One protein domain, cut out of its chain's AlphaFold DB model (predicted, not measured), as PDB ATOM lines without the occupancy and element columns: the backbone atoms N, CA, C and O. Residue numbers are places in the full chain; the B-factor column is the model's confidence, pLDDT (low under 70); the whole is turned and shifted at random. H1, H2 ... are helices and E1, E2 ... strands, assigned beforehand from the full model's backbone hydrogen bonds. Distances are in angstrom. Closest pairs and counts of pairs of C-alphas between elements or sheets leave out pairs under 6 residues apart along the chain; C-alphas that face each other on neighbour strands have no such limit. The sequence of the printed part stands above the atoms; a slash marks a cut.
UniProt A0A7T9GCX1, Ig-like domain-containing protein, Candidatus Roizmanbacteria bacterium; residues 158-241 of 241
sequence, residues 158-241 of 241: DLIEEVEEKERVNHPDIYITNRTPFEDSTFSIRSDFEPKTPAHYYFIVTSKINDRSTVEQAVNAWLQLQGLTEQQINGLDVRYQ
ATOM      1  N   ASP A 158      54.077 -14.248  41.705       58.62
ATOM      2  CA  ASP A 158      53.380 -14.798  42.872       58.62
ATOM      3  C   ASP A 158      51.899 -15.151  42.611       58.62
ATOM      4  O   ASP A 158      51.412 -16.172  43.090       58.62
ATOM      5  N   LEU A 159      51.168 -14.343  41.829       59.81
ATOM      6  CA  LEU A 159      49.760 -14.623  41.505       59.81
ATOM      7  C   LEU A 159      49.613 -15.639  40.367       59.81
ATOM      8  O   LEU A 159      48.619 -16.361  40.324       59.81
ATOM      9  N   ILE A 160      50.580 -15.697  39.450       63.56
ATOM     10  CA  ILE A 160      50.610 -16.693  38.369       63.56
ATOM     11  C   ILE A 160      50.884 -18.069  38.974       63.56
ATOM     12  O   ILE A 160      50.154 -19.013  38.695       63.56
ATOM     13  N   GLU A 161      51.859 -18.156  39.878       73.44
ATOM     14  CA  GLU A 161      52.175 -19.376  40.622       73.44
ATOM     15  C   GLU A 161      50.974 -19.864  41.447       73.44
ATOM     16  O   GLU A 161      50.673 -21.058  41.447       73.44
ATOM     17  N   GLU A 162      50.226 -18.959  42.094       74.75
ATOM     18  CA  GLU A 162      49.017 -19.326  42.844       74.75
ATOM     19  C   GLU A 162      47.891 -19.856  41.937       74.75
ATOM     20  O   GLU A 162      47.203 -20.817  42.294       74.75
ATOM     21  N   VAL A 163      47.680 -19.233  40.772       75.31
ATOM     22  CA  VAL A 163      46.669 -19.673  39.797       75.31
ATOM     23  C   VAL A 163      47.058 -21.018  39.191       75.31
ATOM     24  O   VAL A 163      46.232 -21.930  39.179       75.31
ATOM     25  N   GLU A 164      48.313 -21.178  38.771       81.19
ATOM     26  CA  GLU A 164      48.820 -22.439  38.231       81.19
ATOM     27  C   GLU A 164      48.725 -23.576  39.250       81.19
ATOM     28  O   GLU A 164      48.310 -24.681  38.902       81.19
ATOM     29  N   GLU A 165      49.044 -23.315  40.518       81.62
ATOM     30  CA  GLU A 165      48.922 -24.309  41.581       81.62
ATOM     31  C   GLU A 165      47.455 -24.685  41.840       81.62
ATOM     32  O   GLU A 165      47.126 -25.865  41.989       81.62
ATOM     33  N   LYS A 166      46.540 -23.707  41.834       77.19
ATOM     34  CA  LYS A 166      45.096 -23.967  41.956       77.19
ATOM     35  C   LYS A 166      44.557 -24.792  40.794       77.19
ATOM     36  O   LYS A 166      43.737 -25.681  41.038       77.19
ATOM     37  N   GLU A 167      44.991 -24.523  39.567       80.25
ATOM     38  CA  GLU A 167      44.627 -25.326  38.397       80.25
ATOM     39  C   GLU A 167      45.207 -26.735  38.502       80.25
ATOM     40  O   GLU A 167      44.462 -27.705  38.381       80.25
ATOM     41  N   ARG A 168      46.494 -26.871  38.841       89.06
ATOM     42  CA  ARG A 168      47.147 -28.172  39.035       89.06
ATOM     43  C   ARG A 168      46.416 -29.031  40.062       89.06
ATOM     44  O   ARG A 168      46.283 -30.237  39.866       89.06
ATOM     45  N   VAL A 169      45.962 -28.431  41.166       77.81
ATOM     46  CA  VAL A 169      45.286 -29.138  42.263       77.81
ATOM     47  C   VAL A 169      43.837 -29.483  41.917       77.81
ATOM     48  O   VAL A 169      43.439 -30.636  42.091       77.81
ATOM     49  N   ASN A 170      43.055 -28.513  41.435       80.56
ATOM     50  CA  ASN A 170      41.598 -28.653  41.301       80.56
ATOM     51  C   ASN A 170      41.141 -29.106  39.908       80.56
ATOM     52  O   ASN A 170      40.082 -29.722  39.791       80.56
ATOM     53  N   HIS A 171      41.923 -28.808  38.869       86.06
ATOM     54  CA  HIS A 171      41.599 -29.051  37.460       86.06
ATOM     55  C   HIS A 171      42.835 -29.567  36.700       86.06
ATOM     56  O   HIS A 171      43.351 -28.891  35.804       86.06
ATOM     57  N   PRO A 172      43.356 -30.755  37.064       88.19
ATOM     58  CA  PRO A 172      44.594 -31.277  36.489       88.19
ATOM     59  C   PRO A 172      44.496 -31.515  34.972       88.19
ATOM     60  O   PRO A 172      45.512 -31.482  34.284       88.19
ATOM     61  N   ASP A 173      43.293 -31.718  34.435       87.19
ATOM     62  CA  ASP A 173      43.035 -31.816  33.000       87.19
ATOM     63  C   ASP A 173      43.258 -30.471  32.282       87.19
ATOM     64  O   ASP A 173      43.977 -30.418  31.288       87.19
ATOM     65  N   ILE A 174      42.755 -29.361  32.825       87.94
ATOM     66  CA  ILE A 174      43.029 -28.010  32.300       87.94
ATOM     67  C   ILE A 174      44.515 -27.655  32.461       87.94
ATOM     68  O   ILE A 174      45.147 -27.120  31.556       87.94
ATOM     69  N   TYR A 175      45.114 -28.001  33.597       91.12
ATOM     70  CA  TYR A 175      46.521 -27.695  33.846       91.12
ATOM     71  C   TYR A 175      47.472 -28.366  32.838       91.12
ATOM     72  O   TYR A 175      48.471 -27.767  32.417       91.12
ATOM     73  N   ILE A 176      47.173 -29.610  32.443       92.94
ATOM     74  CA  ILE A 176      47.972 -30.343  31.456       92.94
ATOM     75  C   ILE A 176      47.678 -29.876  30.028       92.94
ATOM     76  O   ILE A 176      48.597 -29.908  29.213       92.94
ATOM     77  N   THR A 177      46.478 -29.381  29.696       91.50
ATOM     78  CA  THR A 177      46.224 -28.876  28.332       91.50
ATOM     79  C   THR A 177      47.157 -27.724  27.973       91.50
ATOM     80  O   THR A 177      47.741 -27.755  26.892       91.50
ATOM     81  N   ASN A 178      47.431 -26.822  28.922       89.25
ATOM     82  CA  ASN A 178      48.406 -25.728  28.793       89.25
ATOM     83  C   ASN A 178      49.869 -26.201  28.634       89.25
ATOM     84  O   ASN A 178      50.755 -25.404  28.331       89.25
ATOM     85  N   ARG A 179      50.136 -27.497  28.837       92.00
ATOM     86  CA  ARG A 179      51.446 -28.159  28.682       92.00
ATOM     87  C   ARG A 179      51.471 -29.138  27.507       92.00
ATOM     88  O   ARG A 179      52.451 -29.858  27.318       92.00
ATOM     89  N   THR A 180      50.399 -29.166  26.719       89.75
ATOM     90  CA  THR A 180      50.290 -29.931  25.479       89.75
ATOM     91  C   THR A 180      50.125 -28.978  24.289       89.75
ATOM     92  O   THR A 180      49.481 -27.944  24.434       89.75
ATOM     93  N   PRO A 181      50.662 -29.303  23.101       96.31
ATOM     94  CA  PRO A 181      51.312 -30.564  22.750       96.31
ATOM     95  C   PRO A 181      52.721 -30.715  23.345       96.31
ATOM     96  O   PRO A 181      53.446 -29.742  23.520       96.31
ATOM     97  N   PHE A 182      53.111 -31.958  23.627       95.19
ATOM     98  CA  PHE A 182      54.470 -32.331  24.030       95.19
ATOM     99  C   PHE A 182      54.931 -33.560  23.244       95.19
ATOM    100  O   PHE A 182      54.129 -34.422  22.885       95.19
ATOM    101  N   GLU A 183      56.229 -33.651  22.970       95.88
ATOM    102  CA  GLU A 183      56.804 -34.723  22.169       95.88
ATOM    103  C   GLU A 183      58.254 -35.008  22.579       95.88
ATOM    104  O   GLU A 183      59.058 -34.089  22.736       95.88
ATOM    105  N   ASP A 184      58.604 -36.290  22.694       93.00
ATOM    106  CA  ASP A 184      59.977 -36.756  22.905       93.00
ATOM    107  C   ASP A 184      60.317 -37.944  21.979       93.00
ATOM    108  O   ASP A 184      59.648 -38.188  20.971       93.00
ATOM    109  N   SER A 185      61.391 -38.687  22.265       94.31
ATOM    110  CA  SER A 185      61.762 -39.880  21.488       94.31
ATOM    111  C   SER A 185      60.823 -41.080  21.671       94.31
ATOM    112  O   SER A 185      60.884 -42.022  20.884       94.31
ATOM    113  N   THR A 186      59.987 -41.070  22.706       94.88
ATOM    114  CA  THR A 186      59.192 -42.207  23.185       94.88
ATOM    115  C   THR A 186      57.724 -42.069  22.778       94.88
ATOM    116  O   THR A 186      57.113 -43.045  22.329       94.88
ATOM    117  N   PHE A 187      57.156 -40.865  22.891       97.75
ATOM    118  CA  PHE A 187      55.758 -40.578  22.578       97.75
ATOM    119  C   PHE A 187      55.540 -39.121  22.138       97.75
ATOM    120  O   PHE A 187      56.412 -38.260  22.251       97.75
ATOM    121  N   SER A 188      54.345 -38.845  21.626       96.62
ATOM    122  CA  SER A 188      53.782 -37.494  21.546       96.62
ATOM    123  C   SER A 188      52.436 -37.469  22.257       96.62
ATOM    124  O   SER A 188      51.682 -38.437  22.165       96.62
ATOM    125  N   ILE A 189      52.113 -36.376  22.936       96.75
ATOM    126  CA  ILE A 189      50.843 -36.176  23.634       96.75
ATOM    127  C   ILE A 189      50.209 -34.856  23.201       96.75
ATOM    128  O   ILE A 189      50.873 -33.824  23.102       96.75
ATOM    129  N   ARG A 190      48.904 -34.894  22.945       97.25
ATOM    130  CA  ARG A 190      48.072 -33.719  22.662       97.25
ATOM    131  C   ARG A 190      46.775 -33.799  23.454       97.25
ATOM    132  O   ARG A 190      46.350 -34.899  23.801       97.25
ATOM    133  N   SER A 191      46.145 -32.662  23.699       93.44
ATOM    134  CA  SER A 191      44.813 -32.601  24.298       93.44
ATOM    135  C   SER A 191      43.725 -32.429  23.239       93.44
ATOM    136  O   SER A 191      43.981 -31.999  22.110       93.44
ATOM    137  N   ASP A 192      42.511 -32.810  23.612       94.38
ATOM    138  CA  ASP A 192      41.266 -32.534  22.905       94.38
ATOM    139  C   ASP A 192      40.125 -32.497  23.948       94.38
ATOM    140  O   ASP A 192      40.339 -32.824  25.120       94.38
ATOM    141  N   PHE A 193      38.928 -32.057  23.569       93.12
ATOM    142  CA  PHE A 193      37.832 -31.787  24.504       93.12
ATOM    143  C   PHE A 193      36.638 -32.718  24.261       93.12
ATOM    144  O   PHE A 193      36.148 -32.833  23.138       93.12
ATOM    145  N   GLU A 194      36.144 -33.374  25.315       90.75
ATOM    146  CA  GLU A 194      34.880 -34.116  25.287       90.75
ATOM    147  C   GLU A 194      33.759 -33.192  25.785       90.75
ATOM    148  O   GLU A 194      33.681 -32.915  26.983       90.75
ATOM    149  N   PRO A 195      32.873 -32.695  24.901       84.75
ATOM    150  CA  PRO A 195      31.801 -31.793  25.308       84.75
ATOM    151  C   PRO A 195      30.644 -32.508  26.026       84.75
ATOM    152  O   PRO A 195      29.773 -31.838  26.584       84.75
ATOM    153  N   LYS A 196      30.571 -33.849  25.996       86.81
ATOM    154  CA  LYS A 196      29.505 -34.603  26.673       86.81
ATOM    155  C   LYS A 196      29.762 -34.709  28.170       86.81
ATOM    156  O   LYS A 196      30.872 -34.976  28.602       86.81
ATOM    157  N   THR A 197      28.700 -34.573  28.962       76.69
ATOM    158  CA  THR A 197      28.774 -34.557  30.426       76.69
ATOM    159  C   THR A 197      29.309 -35.874  31.027       76.69
ATOM    160  O   THR A 197      28.768 -36.933  30.698       76.69
ATOM    161  N   PRO A 198      30.269 -35.820  31.976       82.00
ATOM    162  CA  PRO A 198      30.958 -34.607  32.423       82.00
ATOM    163  C   PRO A 198      31.917 -34.106  31.340       82.00
ATOM    164  O   PRO A 198      32.741 -34.874  30.861       82.00
ATOM    165  N   ALA A 199      31.798 -32.834  30.958       84.81
ATOM    166  CA  ALA A 199      32.685 -32.257  29.958       84.81
ATOM    167  C   ALA A 199      34.091 -32.123  30.551       84.81
ATOM    168  O   ALA A 199      34.231 -31.640  31.676       84.81
ATOM    169  N   HIS A 200      35.105 -32.584  29.828       87.75
ATOM    170  CA  HIS A 200      36.484 -32.640  30.315       87.75
ATOM    171  C   HIS A 200      37.473 -32.654  29.150       87.75
ATOM    172  O   HIS A 200      37.118 -32.985  28.012       87.75
ATOM    173  N   TYR A 201      38.728 -32.319  29.441       93.31
ATOM    174  CA  TYR A 201      39.812 -32.550  28.496       93.31
ATOM    175  C   TYR A 201      40.308 -33.991  28.582       93.31
ATOM    176  O   TYR A 201      40.465 -34.549  29.669       93.31
ATOM    177  N   TYR A 202      40.584 -34.576  27.422       94.06
ATOM    178  CA  TYR A 202      41.224 -35.878  27.305       94.06
ATOM    179  C   TYR A 202      42.520 -35.758  26.506       94.06
ATOM    180  O   TYR A 202      42.711 -34.836  25.707       94.06
ATOM    181  N   PHE A 203      43.427 -36.705  26.718       97.06
ATOM    182  CA  PHE A 203      44.772 -36.670  26.165       97.06
ATOM    183  C   PHE A 203      45.002 -37.851  25.249       97.06
ATOM    184  O   PHE A 203      44.770 -38.997  25.617       97.06
ATOM    185  N   ILE A 204      45.487 -37.575  24.048       98.00
ATOM    186  CA  ILE A 204      45.818 -38.593  23.062       98.00
ATOM    187  C   ILE A 204      47.330 -38.761  23.070       98.00
ATOM    188  O   ILE A 204      48.058 -37.836  22.708       98.00
ATOM    189  N   VAL A 205      47.782 -39.946  23.468       97.94
ATOM    190  CA  VAL A 205      49.187 -40.349  23.423       97.94
ATOM    191  C   VAL A 205      49.400 -41.172  22.165       97.94
ATOM    192  O   VAL A 205      48.756 -42.199  21.990       97.94
ATOM    193  N   THR A 206      50.322 -40.750  21.309       97.62
ATOM    194  CA  THR A 206      50.765 -41.527  20.148       97.62
ATOM    195  C   THR A 206      52.136 -42.121  20.434       97.62
ATOM    196  O   THR A 206      53.100 -41.401  20.715       97.62
ATOM    197  N   SER A 207      52.215 -43.448  20.369       97.00
ATOM    198  CA  SER A 207      53.443 -44.197  20.641       97.00
ATOM    199  C   SER A 207      54.444 -44.054  19.490       97.00
ATOM    200  O   SER A 207      54.080 -44.199  18.323       97.00
ATOM    201  N   LYS A 208      55.725 -43.828  19.801       95.81
ATOM    202  CA  LYS A 208      56.816 -43.830  18.800       95.81
ATOM    203  C   LYS A 208      57.700 -45.071  18.861       95.81
ATOM    204  O   LYS A 208      58.557 -45.272  18.002       95.81
ATOM    205  N   ILE A 209      57.487 -45.898  19.880       94.81
ATOM    206  CA  ILE A 209      58.189 -47.155  20.110       94.81
ATOM    207  C   ILE A 209      57.181 -48.300  20.240       94.81
ATOM    208  O   ILE A 209      56.033 -48.092  20.619       94.81
ATOM    209  N   ASN A 210      57.628 -49.527  19.967       93.62
ATOM    210  CA  ASN A 210      56.778 -50.726  19.958       93.62
ATOM    211  C   ASN A 210      56.604 -51.381  21.345       93.62
ATOM    212  O   ASN A 210      56.296 -52.568  21.427       93.62
ATOM    213  N   ASP A 211      56.821 -50.634  22.429       94.38
ATOM    214  CA  ASP A 211      56.637 -51.114  23.800       94.38
ATOM    215  C   ASP A 211      55.703 -50.180  24.568       94.38
ATOM    216  O   ASP A 211      56.102 -49.131  25.080       94.38
ATOM    217  N   ARG A 212      54.442 -50.601  24.659       92.56
ATOM    218  CA  ARG A 212      53.385 -49.857  25.337       92.56
ATOM    219  C   ARG A 212      53.675 -49.638  26.823       92.56
ATOM    220  O   ARG A 212      53.370 -48.565  27.327       92.56
ATOM    221  N   SER A 213      54.270 -50.612  27.516       95.06
ATOM    222  CA  SER A 213      54.544 -50.467  28.951       95.06
ATOM    223  C   SER A 213      55.592 -49.382  29.194       95.06
ATOM    224  O   SER A 213      55.425 -48.552  30.086       95.06
ATOM    225  N   THR A 214      56.623 -49.337  28.348       95.06
ATOM    226  CA  THR A 214      57.629 -48.270  28.382       95.06
ATOM    227  C   THR A 214      57.023 -46.902  28.043       95.06
ATOM    228  O   THR A 214      57.353 -45.917  28.701       95.06
ATOM    229  N   VAL A 215      56.096 -46.820  27.077       96.81
ATOM    230  CA  VAL A 215      55.377 -45.568  26.758       96.81
ATOM    231  C   VAL A 215      54.528 -45.092  27.939       96.81
ATOM    232  O   VAL A 215      54.631 -43.932  28.326       96.81
ATOM    233  N   GLU A 216      53.733 -45.970  28.553       96.06
ATOM    234  CA  GLU A 216      52.899 -45.634  29.718       96.06
ATOM    235  C   GLU A 216      53.751 -45.144  30.903       96.06
ATOM    236  O   GLU A 216      53.406 -44.160  31.559       96.06
ATOM    237  N   GLN A 217      54.905 -45.773  31.150       95.81
ATOM    238  CA  GLN A 217      55.852 -45.313  32.171       95.81
ATOM    239  C   GLN A 217      56.433 -43.933  31.846       95.81
ATOM    240  O   GLN A 217      56.518 -43.089  32.736       95.81
ATOM    241  N   ALA A 218      56.800 -43.686  30.586       96.06
ATOM    242  CA  ALA A 218      57.336 -42.397  30.156       96.06
ATOM    243  C   ALA A 218      56.294 -41.271  30.264       96.06
ATOM    244  O   ALA A 218      56.622 -40.185  30.738       96.06
ATOM    245  N   VAL A 219      55.036 -41.538  29.899       97.50
ATOM    246  CA  VAL A 219      53.924 -40.585  30.056       97.50
ATOM    247  C   VAL A 219      53.683 -40.273  31.531       97.50
ATOM    248  O   VAL A 219      53.605 -39.103  31.900       97.50
ATOM    249  N   ASN A 220      53.626 -41.293  32.395       96.25
ATOM    250  CA  ASN A 220      53.455 -41.091  33.836       96.25
ATOM    251  C   ASN A 220      54.610 -40.287  34.442       96.25
ATOM    252  O   ASN A 220      54.369 -39.351  35.202       96.25
ATOM    253  N   ALA A 221      55.854 -40.601  34.071       95.62
ATOM    254  CA  ALA A 221      57.021 -39.844  34.516       95.62
ATOM    255  C   ALA A 221      56.958 -38.382  34.048       95.62
ATOM    256  O   ALA A 221      57.254 -37.471  34.820       95.62
ATOM    257  N   TRP A 222      56.525 -38.137  32.809       97.06
ATOM    258  CA  TRP A 222      56.332 -36.783  32.293       97.06
ATOM    259  C   TRP A 222      55.244 -36.017  33.059       97.06
ATOM    260  O   TRP A 222      55.486 -34.880  33.460       97.06
ATOM    261  N   LEU A 223      54.091 -36.634  33.334       95.31
ATOM    262  CA  LEU A 223      53.012 -36.023  34.125       95.31
ATOM    263  C   LEU A 223      53.456 -35.715  35.565       95.31
ATOM    264  O   LEU A 223      53.130 -34.657  36.102       95.31
ATOM    265  N   GLN A 224      54.253 -36.595  36.177       94.12
ATOM    266  CA  GLN A 224      54.854 -36.354  37.493       94.12
ATOM    267  C   GLN A 224      55.860 -35.195  37.470       94.12
ATOM    268  O   GLN A 224      55.907 -34.413  38.417       94.12
ATOM    269  N   LEU A 225      56.629 -35.035  36.386       94.44
ATOM    270  CA  LEU A 225      57.507 -33.873  36.193       94.44
ATOM    271  C   LEU A 225      56.720 -32.562  36.058       94.44
ATOM    272  O   LEU A 225      57.240 -31.517  36.439       94.44
ATOM    273  N   GLN A 226      55.467 -32.613  35.589       92.69
ATOM    274  CA  GLN A 226      54.544 -31.470  35.637       92.69
ATOM    275  C   GLN A 226      53.964 -31.233  37.046       92.69
ATOM    276  O   GLN A 226      53.120 -30.365  37.236       92.69
ATOM    277  N   GLY A 227      54.389 -32.003  38.049       91.88
ATOM    278  CA  GLY A 227      53.963 -31.848  39.435       91.88
ATOM    279  C   GLY A 227      52.634 -32.522  39.766       91.88
ATOM    280  O   GLY A 227      52.085 -32.252  40.831       91.88
ATOM    281  N   LEU A 228      52.079 -33.384  38.907       92.12
ATOM    282  CA  LEU A 228      50.858 -34.124  39.244       92.12
ATOM    283  C   LEU A 228      51.160 -35.291  40.190       92.12
ATOM    284  O   LEU A 228      52.160 -35.998  40.058       92.12
ATOM    285  N   THR A 229      50.250 -35.519  41.133       91.38
ATOM    286  CA  THR A 229      50.260 -36.706  41.998       91.38
ATOM    287  C   THR A 229      49.703 -37.926  41.261       91.38
ATOM    288  O   THR A 229      48.919 -37.789  40.324       91.38
ATOM    289  N   GLU A 230      50.029 -39.139  41.719       88.12
ATOM    290  CA  GLU A 230      49.489 -40.378  41.130       88.12
ATOM    291  C   GLU A 230      47.955 -40.408  41.111       88.12
ATOM    292  O   GLU A 230      47.350 -40.853  40.140       88.12
ATOM    293  N   GLN A 231      47.309 -39.889  42.160       85.12
ATOM    294  CA  GLN A 231      45.850 -39.811  42.221       85.12
ATOM    295  C   GLN A 231      45.278 -38.913  41.117       85.12
ATOM    296  O   GLN A 231      44.266 -39.263  40.517       85.12
ATOM    297  N   GLN A 232      45.919 -37.773  40.847       88.12
ATOM    298  CA  GLN A 232      45.490 -36.852  39.793       88.12
ATOM    299  C   GLN A 232      45.714 -37.455  38.410       88.12
ATOM    300  O   GLN A 232      44.822 -37.382  37.574       88.12
ATOM    301  N   ILE A 233      46.861 -38.109  38.199       91.31
ATOM    302  CA  ILE A 233      47.184 -38.812  36.952       91.31
ATOM    303  C   ILE A 233      46.137 -39.888  36.649       91.31
ATOM    304  O   ILE A 233      45.618 -39.939  35.539       91.31
ATOM    305  N   ASN A 234      45.761 -40.688  37.651       89.25
ATOM    306  CA  ASN A 234      44.726 -41.717  37.511       89.25
ATOM    307  C   ASN A 234      43.328 -41.146  37.211       89.25
ATOM    308  O   ASN A 234      42.450 -41.891  36.781       89.25
ATOM    309  N   GLY A 235      43.106 -39.855  37.473       88.38
ATOM    310  CA  GLY A 235      41.860 -39.154  37.165       88.38
ATOM    311  C   GLY A 235      41.804 -38.558  35.757       88.38
ATOM    312  O   GLY A 235      40.732 -38.111  35.353       88.38
ATOM    313  N   LEU A 236      42.917 -38.534  35.017       92.94
ATOM    314  CA  LEU A 236      42.955 -38.017  33.649       92.94
ATOM    315  C   LEU A 236      42.425 -39.055  32.650       92.94
ATOM    316  O   LEU A 236      42.747 -40.241  32.738       92.94
ATOM    317  N   ASP A 237      41.679 -38.603  31.639       94.75
ATOM    318  CA  ASP A 237      41.328 -39.438  30.484       94.75
ATOM    319  C   ASP A 237      42.506 -39.461  29.498       94.75
ATOM    320  O   ASP A 237      42.671 -38.559  28.675       94.75
ATOM    321  N   VAL A 238      43.358 -40.483  29.610       95.75
ATOM    322  CA  VAL A 238      44.510 -40.691  28.722       95.75
ATOM    323  C   VAL A 238      44.242 -41.856  27.774       95.75
ATOM    324  O   VAL A 238      44.046 -43.003  28.182       95.75
ATOM    325  N   ARG A 239      44.289 -41.568  26.474       96.19
ATOM    326  CA  ARG A 239      43.962 -42.483  25.382       96.19
ATOM    327  C   ARG A 239      45.219 -42.786  24.574       96.19
ATOM    328  O   ARG A 239      45.737 -41.925  23.868       96.19
ATOM    329  N   TYR A 240      45.692 -44.023  24.667       95.06
ATOM    330  CA  TYR A 240      46.883 -44.491  23.958       95.06
ATOM    331  C   TYR A 240      46.531 -44.997  22.557       95.06
ATOM    332  O   TYR A 240      45.627 -45.826  22.406       95.06
ATOM    333  N   GLN A 241      47.267 -44.502  21.564       89.81
ATOM    334  CA  GLN A 241      47.205 -44.858  20.147       89.81
ATOM    335  C   GLN A 241      48.537 -45.448  19.673       89.81
ATOM    336  O   GLN A 241      49.620 -44.986  20.122       89.81
TER     337      GLN A 241
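What this domain is: This is residues 158 to 241 of the 241 residues of the protein "Ig-like domain-containing protein" of Candidatus Roizmanbacteria bacterium (UniProt A0A7T9GCX1). A small three-stranded sheet has two helices, H2 and H3, over one face and its other face bare, while H1 reaches away from the sheet beyond H2. The sheet is a long hairpin of E1 and E2 with the short E3 beside E2; H4 lies off the sheet near one end of H3. The printed part has 84 residues with four named helices and three named strands, in the order H1 H2 E1 E2 H3 H4 E3. The sheet order is E1, E2, E3, mixed, and the class is mixed, helices and strands. The whole is compact, with a radius of gyration of the C-alphas of 13.0 A and spans of 42 by 31 by 21 A.

Where its parts are: Find C-alpha 158 at (53.380, -14.798, 42.872); from there H1, residues 158 to 170, runs 18.3 A. H2 follows at residues 172 to 177. Next look for E1, residues 187 to 194, beginning at C-alpha 187 at (55.758, -40.578, 22.578) and running 22.0 A, and for E2, residues 200 to 207, 22.7 A. H3, residues 212 to 225, measures 19.8 A. H4 is residues 230 to 233, and E3, residues 237 to 240, ends at C-alpha 240 at (46.883, -44.491, 23.958).

How they stand to each other: Start with the hairpin E1 and E2, antiparallel at 154 degrees: N 190 and O 204 are 3.1 A apart, within hydrogen-bond range. E3 is parallel to E2 at 19 degrees, with N 203 and O 237 at 2.8 A. Residues 182 to 183 pair antiparallel with residues 188 to 189 of E1. H2 and H3 on the same face make two layers, helices over one face of a sheet. H2 is over E2 at a height over the sheet of 8.5 A, only just across the strands at 62 degrees to E2 on the local plane; its closest C-alphas to E2 are Asp 173 and Tyr 201, 5.6 A. H3 is over E2 at 9.6 A, slantwise at 45 degrees on the local plane; its closest C-alphas to E1 are Val 215 and Phe 187, 6.5 A. E2, H3 H4, E3 form a strand-helix-strand unit, parallel neighbour strands joined through helices, with a right-handed crossover. H1 touches H2 with residues 164 to 168 alone, closest at the C-alphas of Arg 168 and Tyr 175, 5.2 A, at a steep tilt of 66 degrees, opposite ways. H3 and H4 only just touch, with 3 pairs of C-alphas within 8 A, closest at Leu 223 and Ile 233, 7.1 A. In H1, H2 and H3 every O i to N i+4 pair is within hydrogen-bond range; H4 is too short for such a pair.

The domain as a whole: The C-alphas farthest apart, Asp 158 and Asn 210, are 42.7 A apart. The printed part has no cut and no long link. Look for low confidence at residues 158 to 160, under 70; mean pLDDT of the printed part is 89.9.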